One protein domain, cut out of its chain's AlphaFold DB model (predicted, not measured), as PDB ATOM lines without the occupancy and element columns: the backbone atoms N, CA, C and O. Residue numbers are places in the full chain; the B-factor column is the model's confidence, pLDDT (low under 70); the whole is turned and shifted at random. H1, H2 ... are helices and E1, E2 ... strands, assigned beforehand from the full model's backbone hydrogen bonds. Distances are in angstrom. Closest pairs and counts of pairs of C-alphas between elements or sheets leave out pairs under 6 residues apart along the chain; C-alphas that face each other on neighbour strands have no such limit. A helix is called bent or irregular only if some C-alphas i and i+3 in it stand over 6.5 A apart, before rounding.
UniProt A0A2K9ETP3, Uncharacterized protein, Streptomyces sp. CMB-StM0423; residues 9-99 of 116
ATOM      1  N   GLU A   9      13.180 -51.917  40.440       84.00
ATOM      2  CA  GLU A   9      12.819 -51.909  41.855       84.00
ATOM      3  C   GLU A   9      13.578 -50.805  42.607       84.00
ATOM      4  O   GLU A   9      12.989 -50.065  43.395       84.00
ATOM      5  N   CYS A  10      14.866 -50.613  42.298       83.19
ATOM      6  CA  CYS A  10      15.651 -49.500  42.840       83.19
ATOM      7  C   CYS A  10      15.134 -48.137  42.356       83.19
ATOM      8  O   CYS A  10      15.242 -47.143  43.074       83.19
ATOM      9  N   ALA A  11      14.598 -48.060  41.134       81.75
ATOM     10  CA  ALA A  11      14.004 -46.832  40.615       81.75
ATOM     11  C   ALA A  11      12.671 -46.518  41.300       81.75
ATOM     12  O   ALA A  11      12.435 -45.368  41.670       81.75
ATOM     13  N   GLU A  12      11.841 -47.531  41.537       83.12
ATOM     14  CA  GLU A  12      10.609 -47.398  42.317       83.12
ATOM     15  C   GLU A  12      10.897 -46.979  43.763       83.12
ATOM     16  O   GLU A  12      10.218 -46.103  44.297       83.12
ATOM     17  N   GLU A  13      11.927 -47.552  44.390       86.19
ATOM     18  CA  GLU A  13      12.373 -47.158  45.727       86.19
ATOM     19  C   GLU A  13      12.865 -45.714  45.779       86.19
ATOM     20  O   GLU A  13      12.408 -44.947  46.623       86.19
ATOM     21  N   ALA A  14      13.698 -45.304  44.822       83.88
ATOM     22  CA  ALA A  14      14.162 -43.926  44.743       83.88
ATOM     23  C   ALA A  14      12.998 -42.929  44.600       83.88
ATOM     24  O   ALA A  14      12.996 -41.897  45.268       83.88
ATOM     25  N   VAL A  15      11.993 -43.233  43.768       83.25
ATOM     26  CA  VAL A  15      10.802 -42.378  43.603       83.25
ATOM     27  C   VAL A  15       9.941 -42.365  44.867       83.25
ATOM     28  O   VAL A  15       9.420 -41.313  45.234       83.25
ATOM     29  N   ARG A  16       9.808 -43.500  45.561       85.69
ATOM     30  CA  ARG A  16       9.071 -43.588  46.830       85.69
ATOM     31  C   ARG A  16       9.709 -42.722  47.915       85.69
ATOM     32  O   ARG A  16       9.007 -41.967  48.581       85.69
ATOM     33  N   ASP A  17      11.026 -42.822  48.063       87.62
ATOM     34  CA  ASP A  17      11.777 -42.138  49.118       87.62
ATOM     35  C   ASP A  17      12.004 -40.658  48.788       87.62
ATOM     36  O   ASP A  17      12.095 -39.811  49.677       87.62
ATOM     37  N   CYS A  18      12.049 -40.325  47.497       84.25
ATOM     38  CA  CYS A  18      12.175 -38.965  46.992       84.25
ATOM     39  C   CYS A  18      11.048 -38.655  45.985       84.25
ATOM     40  O   CYS A  18      11.292 -38.657  44.777       84.25
ATOM     41  N   PRO A  19       9.829 -38.296  46.443       80.56
ATOM     42  CA  PRO A  19       8.668 -38.097  45.562       80.56
ATOM     43  C   PRO A  19       8.867 -37.050  44.460       80.56
ATOM     44  O   PRO A  19       8.318 -37.183  43.371       80.56
ATOM     45  N   HIS A  20       9.711 -36.040  44.701       78.12
ATOM     46  CA  HIS A  20      10.063 -35.022  43.703       78.12
ATOM     47  C   HIS A  20      10.783 -35.595  42.465       78.12
ATOM     48  O   HIS A  20      10.898 -34.906  41.452       78.12
ATOM     49  N   LEU A  21      11.267 -36.843  42.525       73.88
ATOM     50  CA  LEU A  21      11.827 -37.549  41.374       73.88
ATOM     51  C   LEU A  21      10.736 -38.083  40.420       73.88
ATOM     52  O   LEU A  21      11.027 -38.347  39.256       73.88
ATOM     53  N   GLY A  22       9.483 -38.225  40.858       70.81
ATOM     54  CA  GLY A  22       8.398 -38.771  40.030       70.81
ATOM     55  C   GLY A  22       7.971 -37.864  38.867       70.81
ATOM     56  O   GLY A  22       7.582 -38.359  37.812       70.81
ATOM     57  N   ASP A  23       8.101 -36.546  39.029       68.12
ATOM     58  CA  ASP A  23       7.591 -35.558  38.065       68.12
ATOM     59  C   ASP A  23       8.626 -35.126  37.012       68.12
ATOM     60  O   ASP A  23       8.273 -34.571  35.970       68.12
ATOM     61  N   VAL A  24       9.917 -35.353  37.282       62.44
ATOM     62  CA  VAL A  24      11.028 -34.712  36.544       62.44
ATOM     63  C   VAL A  24      11.942 -35.723  35.843       62.44
ATOM     64  O   VAL A  24      12.740 -35.349  34.981       62.44
ATOM     65  N   TYR A  25      11.833 -37.016  36.158       63.66
ATOM     66  CA  TYR A  25      12.766 -38.028  35.665       63.66
ATOM     67  C   TYR A  25      12.162 -38.862  34.537       63.66
ATOM     68  O   TYR A  25      10.955 -39.041  34.407       63.66
ATOM     69  N   SER A  26      13.038 -39.338  33.656       65.88
ATOM     70  CA  SER A  26      12.688 -40.203  32.533       65.88
ATOM     71  C   SER A  26      13.524 -41.466  32.631       65.88
ATOM     72  O   SER A  26      14.749 -41.377  32.702       65.88
ATOM     73  N   ALA A  27      12.872 -42.627  32.641       77.06
ATOM     74  CA  ALA A  27      13.573 -43.890  32.491       77.06
ATOM     75  C   ALA A  27      14.059 -44.025  31.039       77.06
ATOM     76  O   ALA A  27      13.437 -43.511  30.101       77.06
ATOM     77  N   ALA A  28      15.193 -44.696  30.855       84.44
ATOM     78  CA  ALA A  28      15.740 -44.991  29.541       84.44
ATOM     79  C   ALA A  28      16.049 -46.485  29.439       84.44
ATOM     80  O   ALA A  28      16.849 -47.012  30.210       84.44
ATOM     81  N   LEU A  29      15.436 -47.149  28.463       85.62
ATOM     82  CA  LEU A  29      15.809 -48.493  28.058       85.62
ATOM     83  C   LEU A  29      17.096 -48.411  27.233       85.62
ATOM     84  O   LEU A  29      17.153 -47.695  26.232       85.62
ATOM     85  N   VAL A  30      18.128 -49.136  27.659       87.69
ATOM     86  CA  VAL A  30      19.448 -49.146  27.018       87.69
ATOM     87  C   VAL A  30      19.659 -50.487  26.330       87.69
ATOM     88  O   VAL A  30      19.713 -51.517  26.994       87.69
ATOM     89  N   GLU A  31      19.824 -50.485  25.007       87.69
ATOM     90  CA  GLU A  31      20.059 -51.734  24.268       87.69
ATOM     91  C   GLU A  31      21.488 -52.266  24.447       87.69
ATOM     92  O   GLU A  31      21.721 -53.474  24.404       87.69
ATOM     93  N   ARG A  32      22.474 -51.373  24.607       88.50
ATOM     94  CA  ARG A  32      23.882 -51.767  24.719       88.50
ATOM     95  C   ARG A  32      24.663 -50.858  25.651       88.50
ATOM     96  O   ARG A  32      24.652 -49.636  25.502       88.50
ATOM     97  N   THR A  33      25.450 -51.474  26.521       91.25
ATOM     98  CA  THR A  33      26.458 -50.811  27.348       91.25
ATOM     99  C   THR A  33      27.860 -51.216  26.898       91.25
ATOM    100  O   THR A  33      28.081 -52.319  26.400       91.25
ATOM    101  N   SER A  34      28.824 -50.317  27.052       92.12
ATOM    102  CA  SER A  34      30.241 -50.615  26.838       92.12
ATOM    103  C   SER A  34      31.073 -49.909  27.895       92.12
ATOM    104  O   SER A  34      30.867 -48.714  28.115       92.12
ATOM    105  N   SER A  35      32.030 -50.604  28.509       94.56
ATOM    106  CA  SER A  35      32.994 -49.958  29.399       94.56
ATOM    107  C   SER A  35      33.753 -48.865  28.646       94.56
ATOM    108  O   SER A  35      34.202 -49.070  27.517       94.56
ATOM    109  N   TRP A  36      33.860 -47.689  29.258       96.69
ATOM    110  CA  TRP A  36      34.522 -46.530  28.661       96.69
ATOM    111  C   TRP A  36      35.827 -46.204  29.384       96.69
ATOM    112  O   TRP A  36      36.852 -45.957  28.744       96.69
ATOM    113  N   GLY A  37      35.805 -46.229  30.714       96.69
ATOM    114  CA  GLY A  37      36.937 -45.839  31.541       96.69
ATOM    115  C   GLY A  37      36.546 -45.713  33.003       96.69
ATOM    116  O   GLY A  37      35.635 -46.390  33.470       96.69
ATOM    117  N   VAL A  38      37.214 -44.814  33.716       96.19
ATOM    118  CA  VAL A  38      36.951 -44.547  35.134       96.19
ATOM    119  C   VAL A  38      36.834 -43.053  35.400       96.19
ATOM    120  O   VAL A  38      37.450 -42.242  34.710       96.19
ATOM    121  N   ALA A  39      36.080 -42.686  36.428       95.75
ATOM    122  CA  ALA A  39      36.240 -41.417  37.119       95.75
ATOM    123  C   ALA A  39      37.207 -41.656  38.284       95.75
ATOM    124  O   ALA A  39      36.985 -42.542  39.114       95.75
ATOM    125  N   GLY A  40      38.308 -40.912  38.327       95.81
ATOM    126  CA  GLY A  40      39.365 -41.146  39.306       95.81
ATOM    127  C   GLY A  40      40.215 -39.921  39.602       95.81
ATOM    128  O   GLY A  40      40.149 -38.908  38.903       95.81
ATOM    129  N   LEU A  41      41.025 -40.027  40.650       96.81
ATOM    130  CA  LEU A  41      41.993 -39.005  41.033       96.81
ATOM    131  C   LEU A  41      43.338 -39.318  40.379       96.81
ATOM    132  O   LEU A  41      43.862 -40.423  40.524       96.81
ATOM    133  N   ILE A  42      43.886 -38.358  39.639       96.81
ATOM    134  CA  ILE A  42      45.192 -38.510  38.997       96.81
ATOM    135  C   ILE A  42      46.267 -38.052  39.977       96.81
ATOM    136  O   ILE A  42      46.110 -37.020  40.619       96.81
ATOM    137  N   TYR A  43      47.357 -38.800  40.069       97.38
ATOM    138  CA  TYR A  43      48.518 -38.459  40.879       97.38
ATOM    139  C   TYR A  43      49.682 -38.015  40.002       97.38
ATOM    140  O   TYR A  43      49.934 -38.579  38.935       97.38
ATOM    141  N   HIS A  44      50.417 -37.009  40.459       95.62
ATOM    142  CA  HIS A  44      51.640 -36.606  39.787       95.62
ATOM    143  C   HIS A  44      52.737 -37.679  39.990       95.62
ATOM    144  O   HIS A  44      52.981 -38.072  41.134       95.62
ATOM    145  N   PRO A  45      53.433 -38.151  38.933       93.50
ATOM    146  CA  PRO A  45      54.337 -39.306  39.027       93.50
ATOM    147  C   PRO A  45      55.515 -39.126  39.988       93.50
ATOM    148  O   PRO A  45      56.045 -40.099  40.516       93.50
ATOM    149  N   GLN A  46      55.981 -37.886  40.146       94.81
ATOM    150  CA  GLN A  46      57.200 -37.570  40.889       94.81
ATOM    151  C   GLN A  46      56.906 -37.085  42.305       94.81
ATOM    152  O   GLN A  46      57.659 -37.391  43.221       94.81
ATOM    153  N   THR A  47      55.838 -36.309  42.479       95.94
ATOM    154  CA  THR A  47      55.511 -35.693  43.775       95.94
ATOM    155  C   THR A  47      54.471 -36.497  44.543       95.94
ATOM    156  O   THR A  47      54.324 -36.290  45.740       95.94
ATOM    157  N   LEU A  48      53.766 -37.421  43.873       94.19
ATOM    158  CA  LEU A  48      52.625 -38.166  44.419       94.19
ATOM    159  C   LEU A  48      51.529 -37.251  44.973       94.19
ATOM    160  O   LEU A  48      50.700 -37.667  45.780       94.19
ATOM    161  N   GLU A  49      51.508 -36.000  44.528       97.19
ATOM    162  CA  GLU A  49      50.452 -35.073  44.882       97.19
ATOM    163  C   GLU A  49      49.220 -35.370  44.024       97.19
ATOM    164  O   GLU A  49      49.349 -35.645  42.821       97.19
ATOM    165  N   PRO A  50      48.020 -35.333  44.622       95.75
ATOM    166  CA  PRO A  50      46.793 -35.465  43.864       95.75
ATOM    167  C   PRO A  50      46.619 -34.253  42.949       95.75
ATOM    168  O   PRO A  50      46.874 -33.113  43.334       95.75
ATOM    169  N   MET A  51      46.136 -34.505  41.740       95.50
ATOM    170  CA  MET A  51      45.811 -33.506  40.729       95.50
ATOM    171  C   MET A  51      44.289 -33.502  40.528       95.50
ATOM    172  O   MET A  51      43.779 -34.313  39.745       95.50
ATOM    173  N   PRO A  52      43.542 -32.643  41.250       93.38
ATOM    174  CA  PRO A  52      42.089 -32.606  41.157       93.38
ATOM    175  C   PRO A  52      41.616 -32.291  39.737       93.38
ATOM    176  O   PRO A  52      42.143 -31.405  39.057       93.38
ATOM    177  N   GLY A  53      40.598 -33.024  39.298       91.56
ATOM    178  CA  GLY A  53      39.883 -32.753  38.061       91.56
ATOM    179  C   GLY A  53      39.007 -31.504  38.153       91.56
ATOM    180  O   GLY A  53      38.847 -30.892  39.203       91.56
ATOM    181  N   GLN A  54      38.404 -31.136  37.022       90.12
ATOM    182  CA  GLN A  54      37.518 -29.967  36.919       90.12
ATOM    183  C   GLN A  54      36.066 -30.264  37.338       90.12
ATOM    184  O   GLN A  54      35.224 -29.367  37.334       90.12
ATOM    185  N   GLN A  55      35.734 -31.521  37.645       86.56
ATOM    186  CA  GLN A  55      34.394 -31.891  38.095       86.56
ATOM    187  C   GLN A  55      34.181 -31.501  39.563       86.56
ATOM    188  O   GLN A  55      35.132 -31.324  40.320       86.56
ATOM    189  N   LYS A  56      32.916 -31.353  39.977       86.19
ATOM    190  CA  LYS A  56      32.555 -30.912  41.339       86.19
ATOM    191  C   LYS A  56      33.073 -31.842  42.439       86.19
ATOM    192  O   LYS A  56      33.283 -31.394  43.558       86.19
ATOM    193  N   ASP A  57      33.244 -33.121  42.128       88.56
ATOM    194  CA  ASP A  57      33.796 -34.141  43.020       88.56
ATOM    195  C   ASP A  57      35.334 -34.225  42.965       88.56
ATOM    196  O   ASP A  57      35.928 -35.055  43.648       88.56
ATOM    197  N   GLY A  58      35.986 -33.374  42.165       92.62
ATOM    198  CA  GLY A  58      37.432 -33.376  41.960       92.62
ATOM    199  C   GLY A  58      37.946 -34.572  41.157       92.62
ATOM    200  O   GLY A  58      39.161 -34.730  41.026       92.62
ATOM    201  N   LEU A  59      37.064 -35.410  40.601       95.25
ATOM    202  CA  LEU A  59      37.457 -36.558  39.794       95.25
ATOM    203  C   LEU A  59      37.724 -36.149  38.341       95.25
ATOM    204  O   LEU A  59      37.182 -35.182  37.800       95.25
ATOM    205  N   THR A  60      38.597 -36.912  37.691       95.81
ATOM    206  CA  THR A  60      38.874 -36.819  36.260       95.81
ATOM    207  C   THR A  60      38.337 -38.057  35.559       95.81
ATOM    208  O   THR A  60      38.617 -39.180  35.974       95.81
ATOM    209  N   LEU A  61      37.610 -37.857  34.459       95.69
ATOM    210  CA  LEU A  61      37.215 -38.937  33.560       95.69
ATOM    211  C   LEU A  61      38.428 -39.386  32.735       95.69
ATOM    212  O   LEU A  61      39.015 -38.598  31.989       95.69
ATOM    213  N   VAL A  62      38.810 -40.652  32.873       96.62
ATOM    214  CA  VAL A  62      39.964 -41.258  32.208       96.62
ATOM    215  C   VAL A  62      39.483 -42.435  31.355       96.62
ATOM    216  O   VAL A  62      39.157 -43.486  31.909       96.62
ATOM    217  N   PRO A  63      39.441 -42.290  30.016       97.25
ATOM    218  CA  PRO A  63      39.100 -43.395  29.126       97.25
ATOM    219  C   PRO A  63      40.142 -44.514  29.220       97.25
ATOM    220  O   PRO A  63      41.338 -44.224  29.320       97.25
ATOM    221  N   TYR A  64      39.733 -45.775  29.069       96.31
ATOM    222  CA  TYR A  64      40.668 -46.910  29.007       96.31
ATOM    223  C   TYR A  64      41.607 -46.866  27.796       96.31
ATOM    224  O   TYR A  64      42.666 -47.483  27.811       96.31
ATOM    225  N   THR A  65      41.267 -46.087  26.770       97.00
ATOM    226  CA  THR A  65      42.137 -45.817  25.617       97.00
ATOM    227  C   THR A  65      43.225 -44.775  25.903       97.00
ATOM    228  O   THR A  65      44.027 -44.466  25.021       97.00
ATOM    229  N   SER A  66      43.275 -44.215  27.117       96.19
ATOM    230  CA  SER A  66      44.316 -43.265  27.515       96.19
ATOM    231  C   SER A  66      45.707 -43.906  27.492       96.19
ATOM    232  O   SER A  66      45.844 -45.104  27.747       96.19
ATOM    233  N   PRO A  67      46.777 -43.115  27.282       96.38
ATOM    234  CA  PRO A  67      48.139 -43.625  27.377       96.38
ATOM    235  C   PRO A  67      48.394 -44.342  28.709       96.38
ATOM    236  O   PRO A  67      47.999 -43.851  29.768       96.38
ATOM    237  N   ALA A  68      49.137 -45.453  28.675       93.44
ATOM    238  CA  ALA A  68      49.430 -46.268  29.859       93.44
ATOM    239  C   ALA A  68      50.080 -45.472  31.004       93.44
ATOM    240  O   ALA A  68      49.881 -45.782  32.175       93.44
ATOM    241  N   ALA A  69      50.847 -44.421  30.686       92.38
ATOM    242  CA  ALA A  69      51.366 -43.495  31.688       92.38
ATOM    243  C   ALA A  69      50.237 -42.866  32.517       92.38
ATOM    244  O   ALA A  69      50.315 -42.878  33.735       92.38
ATOM    245  N   ARG A  70      49.157 -42.405  31.884       92.31
ATOM    246  CA  ARG A  70      48.019 -41.799  32.579       92.31
ATOM    247  C   ARG A  70      47.234 -42.820  33.404       92.31
ATOM    248  O   ARG A  70      46.888 -42.531  34.544       92.31
ATOM    249  N   LEU A  71      46.998 -44.013  32.856       94.62
ATOM    250  CA  LEU A  71      46.256 -45.073  33.552       94.62
ATOM    251  C   LEU A  71      46.963 -45.525  34.836       94.62
ATOM    252  O   LEU A  71      46.320 -45.655  35.870       94.62
ATOM    253  N   ARG A  72      48.292 -45.691  34.797       95.81
ATOM    254  CA  ARG A  72      49.098 -46.113  35.960       95.81
ATOM    255  C   ARG A  72      49.036 -45.151  37.144       95.81
ATOM    256  O   ARG A  72      49.216 -45.584  38.274       95.81
ATOM    257  N   TRP A  73      48.791 -43.872  36.878       97.44
ATOM    258  CA  TRP A  73      48.742 -42.821  37.892       97.44
ATOM    259  C   TRP A  73      47.317 -42.391  38.242       97.44
ATOM    260  O   TRP A  73      47.122 -41.344  38.851       97.44
ATOM    261  N   THR A  74      46.310 -43.171  37.850       97.44
ATOM    262  CA  THR A  74      44.912 -42.887  38.181       97.44
ATOM    263  C   THR A  74      44.442 -43.829  39.282       97.44
ATOM    264  O   THR A  74      44.385 -45.041  39.082       97.44
ATOM    265  N   LEU A  75      44.048 -43.275  40.428       96.88
ATOM    266  CA  LEU A  75      43.285 -44.005  41.434       96.88
ATOM    267  C   LEU A  75      41.808 -43.984  41.027       96.88
ATOM    268  O   LEU A  75      41.145 -42.947  41.113       96.88
ATOM    269  N   ALA A  76      41.306 -45.118  40.541       96.50
ATOM    270  CA  ALA A  76      39.915 -45.253  40.128       96.50
ATOM    271  C   ALA A  76      38.974 -45.166  41.339       96.50
ATOM    272  O   ALA A  76      39.175 -45.859  42.334       96.50
ATOM    273  N   ALA A  77      37.938 -44.333  41.233       94.94
ATOM    274  CA  ALA A  77      36.887 -44.218  42.241       94.94
ATOM    275  C   ALA A  77      35.565 -44.823  41.752       94.94
ATOM    276  O   ALA A  77      34.847 -45.438  42.534       94.94
ATOM    277  N   GLN A  78      35.238 -44.654  40.465       93.19
ATOM    278  CA  GLN A  78      34.006 -45.162  39.852       93.19
ATOM    279  C   GLN A  78      34.282 -45.638  38.420       93.19
ATOM    280  O   GLN A  78      35.029 -44.985  37.687       93.19
ATOM    281  N   GLU A  79      33.671 -46.747  38.000       93.69
ATOM    282  CA  GLU A  79      33.654 -47.138  36.586       93.69
ATOM    283  C   GLU A  79      32.705 -46.225  35.804       93.69
ATOM    284  O   GLU A  79      31.627 -45.859  36.270       93.69
ATOM    285  N   VAL A  80      33.112 -45.872  34.590       93.50
ATOM    286  CA  VAL A  80      32.313 -45.094  33.651       93.50
ATOM    287  C   VAL A  80      32.030 -45.968  32.440       93.50
ATOM    288  O   VAL A  80      32.941 -46.452  31.761       93.50
ATOM    289  N   ILE A  81      30.746 -46.141  32.150       93.19
ATOM    290  CA  ILE A  81      30.256 -46.860  30.976       93.19
ATOM    291  C   ILE A  81      29.652 -45.878  29.971       93.19
ATOM    292  O   ILE A  81      29.138 -44.822  30.329       93.19
ATOM    293  N   THR A  82      29.686 -46.240  28.694       92.94
ATOM    294  CA  THR A  82      28.874 -45.596  27.660       92.94
ATOM    295  C   THR A  82      27.623 -46.427  27.420       92.94
ATOM    296  O   THR A  82      27.704 -47.638  27.203       92.94
ATOM    297  N   VAL A  83      26.473 -45.763  27.431       91.31
ATOM    298  CA  VAL A  83      25.181 -46.334  27.048       91.31
ATOM    299  C   VAL A  83      24.870 -45.942  25.607       91.31
ATOM    300  O   VAL A  83      25.095 -44.804  25.199       91.31
ATOM    301  N   HIS A  84      24.383 -46.889  24.812       91.62
ATOM    302  CA  HIS A  84      24.073 -46.686  23.399       91.62
ATOM    303  C   HIS A  84      22.625 -47.059  23.122       91.62
ATOM    304  O   HIS A  84      22.094 -47.969  23.756       91.62
ATOM    305  N   ARG A  85      22.022 -46.392  22.128       90.81
ATOM    306  CA  ARG A  85      20.646 -46.663  21.668       90.81
ATOM    307  C   ARG A  85      19.653 -46.605  22.837       90.81
ATOM    308  O   ARG A  85      19.008 -47.584  23.186       90.81
ATOM    309  N   CYS A  86      19.622 -45.444  23.491       89.19
ATOM    310  CA  CYS A  86      18.749 -45.187  24.630       89.19
ATOM    311  C   CYS A  86      17.358 -44.781  24.139       89.19
ATOM    312  O   CYS A  86      17.226 -43.789  23.421       89.19
ATOM    313  N   THR A  87      16.335 -45.511  24.570       87.31
ATOM    314  CA  THR A  87      14.929 -45.205  24.292       87.31
ATOM    315  C   THR A  87      14.268 -44.728  25.571       87.31
ATOM    316  O   THR A  87      14.344 -45.399  26.596       87.31
ATOM    317  N   ARG A  88      13.616 -43.565  25.533       85.69
ATOM    318  CA  ARG A  88      12.849 -43.065  26.681       85.69
ATOM    319  C   ARG A  88      11.638 -43.965  26.922       85.69
ATOM    320  O   ARG A  88      10.909 -44.253  25.980       85.69
ATOM    321  N   VAL A  89      11.414 -44.344  28.173       81.00
ATOM    322  CA  VAL A  89      10.289 -45.185  28.603       81.00
ATOM    323  C   VAL A  89       9.690 -44.645  29.894       81.00
ATOM    324  O   VAL A  89      10.317 -43.844  30.603       81.00
ATOM    325  N   ARG A  90       8.465 -45.062  30.201       79.06
ATOM    326  CA  ARG A  90       7.874 -44.845  31.520       79.06
ATOM    327  C   ARG A  90       8.268 -45.991  32.458       79.06
ATOM    328  O   ARG A  90       8.517 -47.105  32.009       79.06
ATOM    329  N   LEU A  91       8.363 -45.722  33.760       75.75
ATOM    330  CA  LEU A  91       8.814 -46.725  34.736       75.75
ATOM    331  C   LEU A  91       7.824 -47.898  34.872       75.75
ATOM    332  O   LEU A  91       8.236 -49.043  35.029       75.75
ATOM    333  N   ASP A  92       6.529 -47.615  34.750       77.69
ATOM    334  CA  ASP A  92       5.428 -48.583  34.766       77.69
ATOM    335  C   ASP A  92       5.375 -49.475  33.515       77.69
ATOM    336  O   ASP A  92       4.809 -50.564  33.567       77.69
ATOM    337  N   GLU A  93       6.011 -49.062  32.416       76.75
ATOM    338  CA  GLU A  93       6.121 -49.842  31.174       76.75
ATOM    339  C   GLU A  93       7.299 -50.833  31.186       76.75
ATOM    340  O   GLU A  93       7.415 -51.661  30.280       76.75
ATOM    341  N   LEU A  94       8.199 -50.760  32.178       73.94
ATOM    342  CA  LEU A  94       9.359 -51.648  32.247       73.94
ATOM    343  C   LEU A  94       8.961 -53.060  32.710       73.94
ATOM    344  O   LEU A  94       8.252 -53.187  33.715       73.94
ATOM    345  N   PRO A  95       9.453 -54.126  32.050       70.19
ATOM    346  CA  PRO A  95       9.264 -55.490  32.527       70.19
ATOM    347  C   PRO A  95       9.972 -55.685  33.870       70.19
ATOM    348  O   PRO A  95      10.976 -55.034  34.170       70.19
ATOM    349  N   THR A  96       9.441 -56.584  34.686       67.75
ATOM    350  CA  THR A  96      10.039 -56.955  35.975       67.75
ATOM    351  C   THR A  96      11.334 -57.742  35.735       67.75
ATOM    352  O   THR A  96      11.462 -58.411  34.706       67.75
ATOM    353  N   GLU A  97      12.305 -57.723  36.656       62.41
ATOM    354  CA  GLU A  97      13.601 -58.409  36.447       62.41
ATOM    355  C   GLU A  97      13.456 -59.902  36.092       62.41
ATOM    356  O   GLU A  97      14.207 -60.432  35.266       62.41
ATOM    357  N   SER A  98      12.430 -60.564  36.640       54.81
ATOM    358  CA  SER A  98      12.083 -61.958  36.334       54.81
ATOM    359  C   SER A  98      11.741 -62.205  34.856       54.81
ATOM    360  O   SER A  98      11.892 -63.327  34.380       54.81
ATOM    361  N   GLU A  99      11.269 -61.193  34.130       55.78
ATOM    362  CA  GLU A  99      10.859 -61.291  32.725       55.78
ATOM    363  C   GLU A  99      12.026 -60.950  31.780       55.78
ATOM    364  O   GLU A  99      12.164 -61.548  30.713       55.78
TER     365      GLU A  99
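This is residues 9 to 99 of the 116 residues of an uncharacterized protein of Streptomyces sp. CMB-StM0423 (UniProt A0A2K9ETP3). Two long, bent strands, E1 and E3, run side by side as an arched, strongly twisted two-stranded ribbon that makes the longest axis. Helix H1 is at one end of this ribbon, off the sheet, while toward the other end the short strand E2 pairs with E1 and the small helix H2 only grazes the sheet. The printed part has 91 residues, with two named helices and three named strands in the order H1, E1, E2, H2, E3; the sheet order is E2, E1, E3, antiparallel throughout, and the class is mixed, helices and strands. The whole is only just loose, close to extended, with a radius of gyration of the C-alphas of 18.0 A, and its elongated outline spans 53 by 27 by 21 A.

H1 is residues 9 to 17, 12.2 A long, and begins at C-alpha 9 at (12.819, -51.909, 41.855). E1 is residues 27 to 43, 36.3 A from C-alpha 27 at (13.573, -43.890, 32.491) to C-alpha 43 at (48.518, -38.459, 40.879), and bends by 103 degrees at residue 31. E2 is residues 60 to 63, 9.7 A long, and H2 is residues 68 to 72, 6.1 A long. E3 is residues 74 to 89, 36.0 A long, bends by 76 degrees at residue 85 and ends at C-alpha 89 at (10.289, -45.185, 28.603).

E1, the inner strand, is antiparallel to the edge strand E3, with 163 degrees between their directions. The C-alphas of residues 28 and 88 face each other at 4.5 A, and those of residues 42 and 74 also at 4.5 A. N 29 and O 87, at 2.8 A, and N 75 and O 41, at 2.9 A, are within hydrogen-bond range. E1 and the other edge strand, E2, form a hairpin, antiparallel at 114 degrees, with N 60 and O 40 within hydrogen-bond range at 2.8 A. Residues 42 to 43 of E1 also pair antiparallel with residues 50 to 51. E2, H2 and E3 form a split strand-helix-strand unit, two strands of one sheet that are not neighbours, with a helix between them along the chain and E1 between them in the sheet, and its crossover is right-handed. H2 only grazes the sheet, with its residues 70 to 72; the closest C-alphas of E2 and H2 are those of Val 62 and Leu 71, 7.5 A apart. H1 is not on the sheet, and it is apart from E2, H2 and E3. In H1 and H2 every O i to N i+4 pair is within hydrogen-bond range.

The two C-alphas farthest apart, those of Gln 46 and Glu 93, are 53.4 A apart. The printed part has no cut. The link from E1 to E2, 16 residues, is long. The mean pLDDT of the printed part is 87.4, with residues 23 to 26 and 96 to 99 under 70.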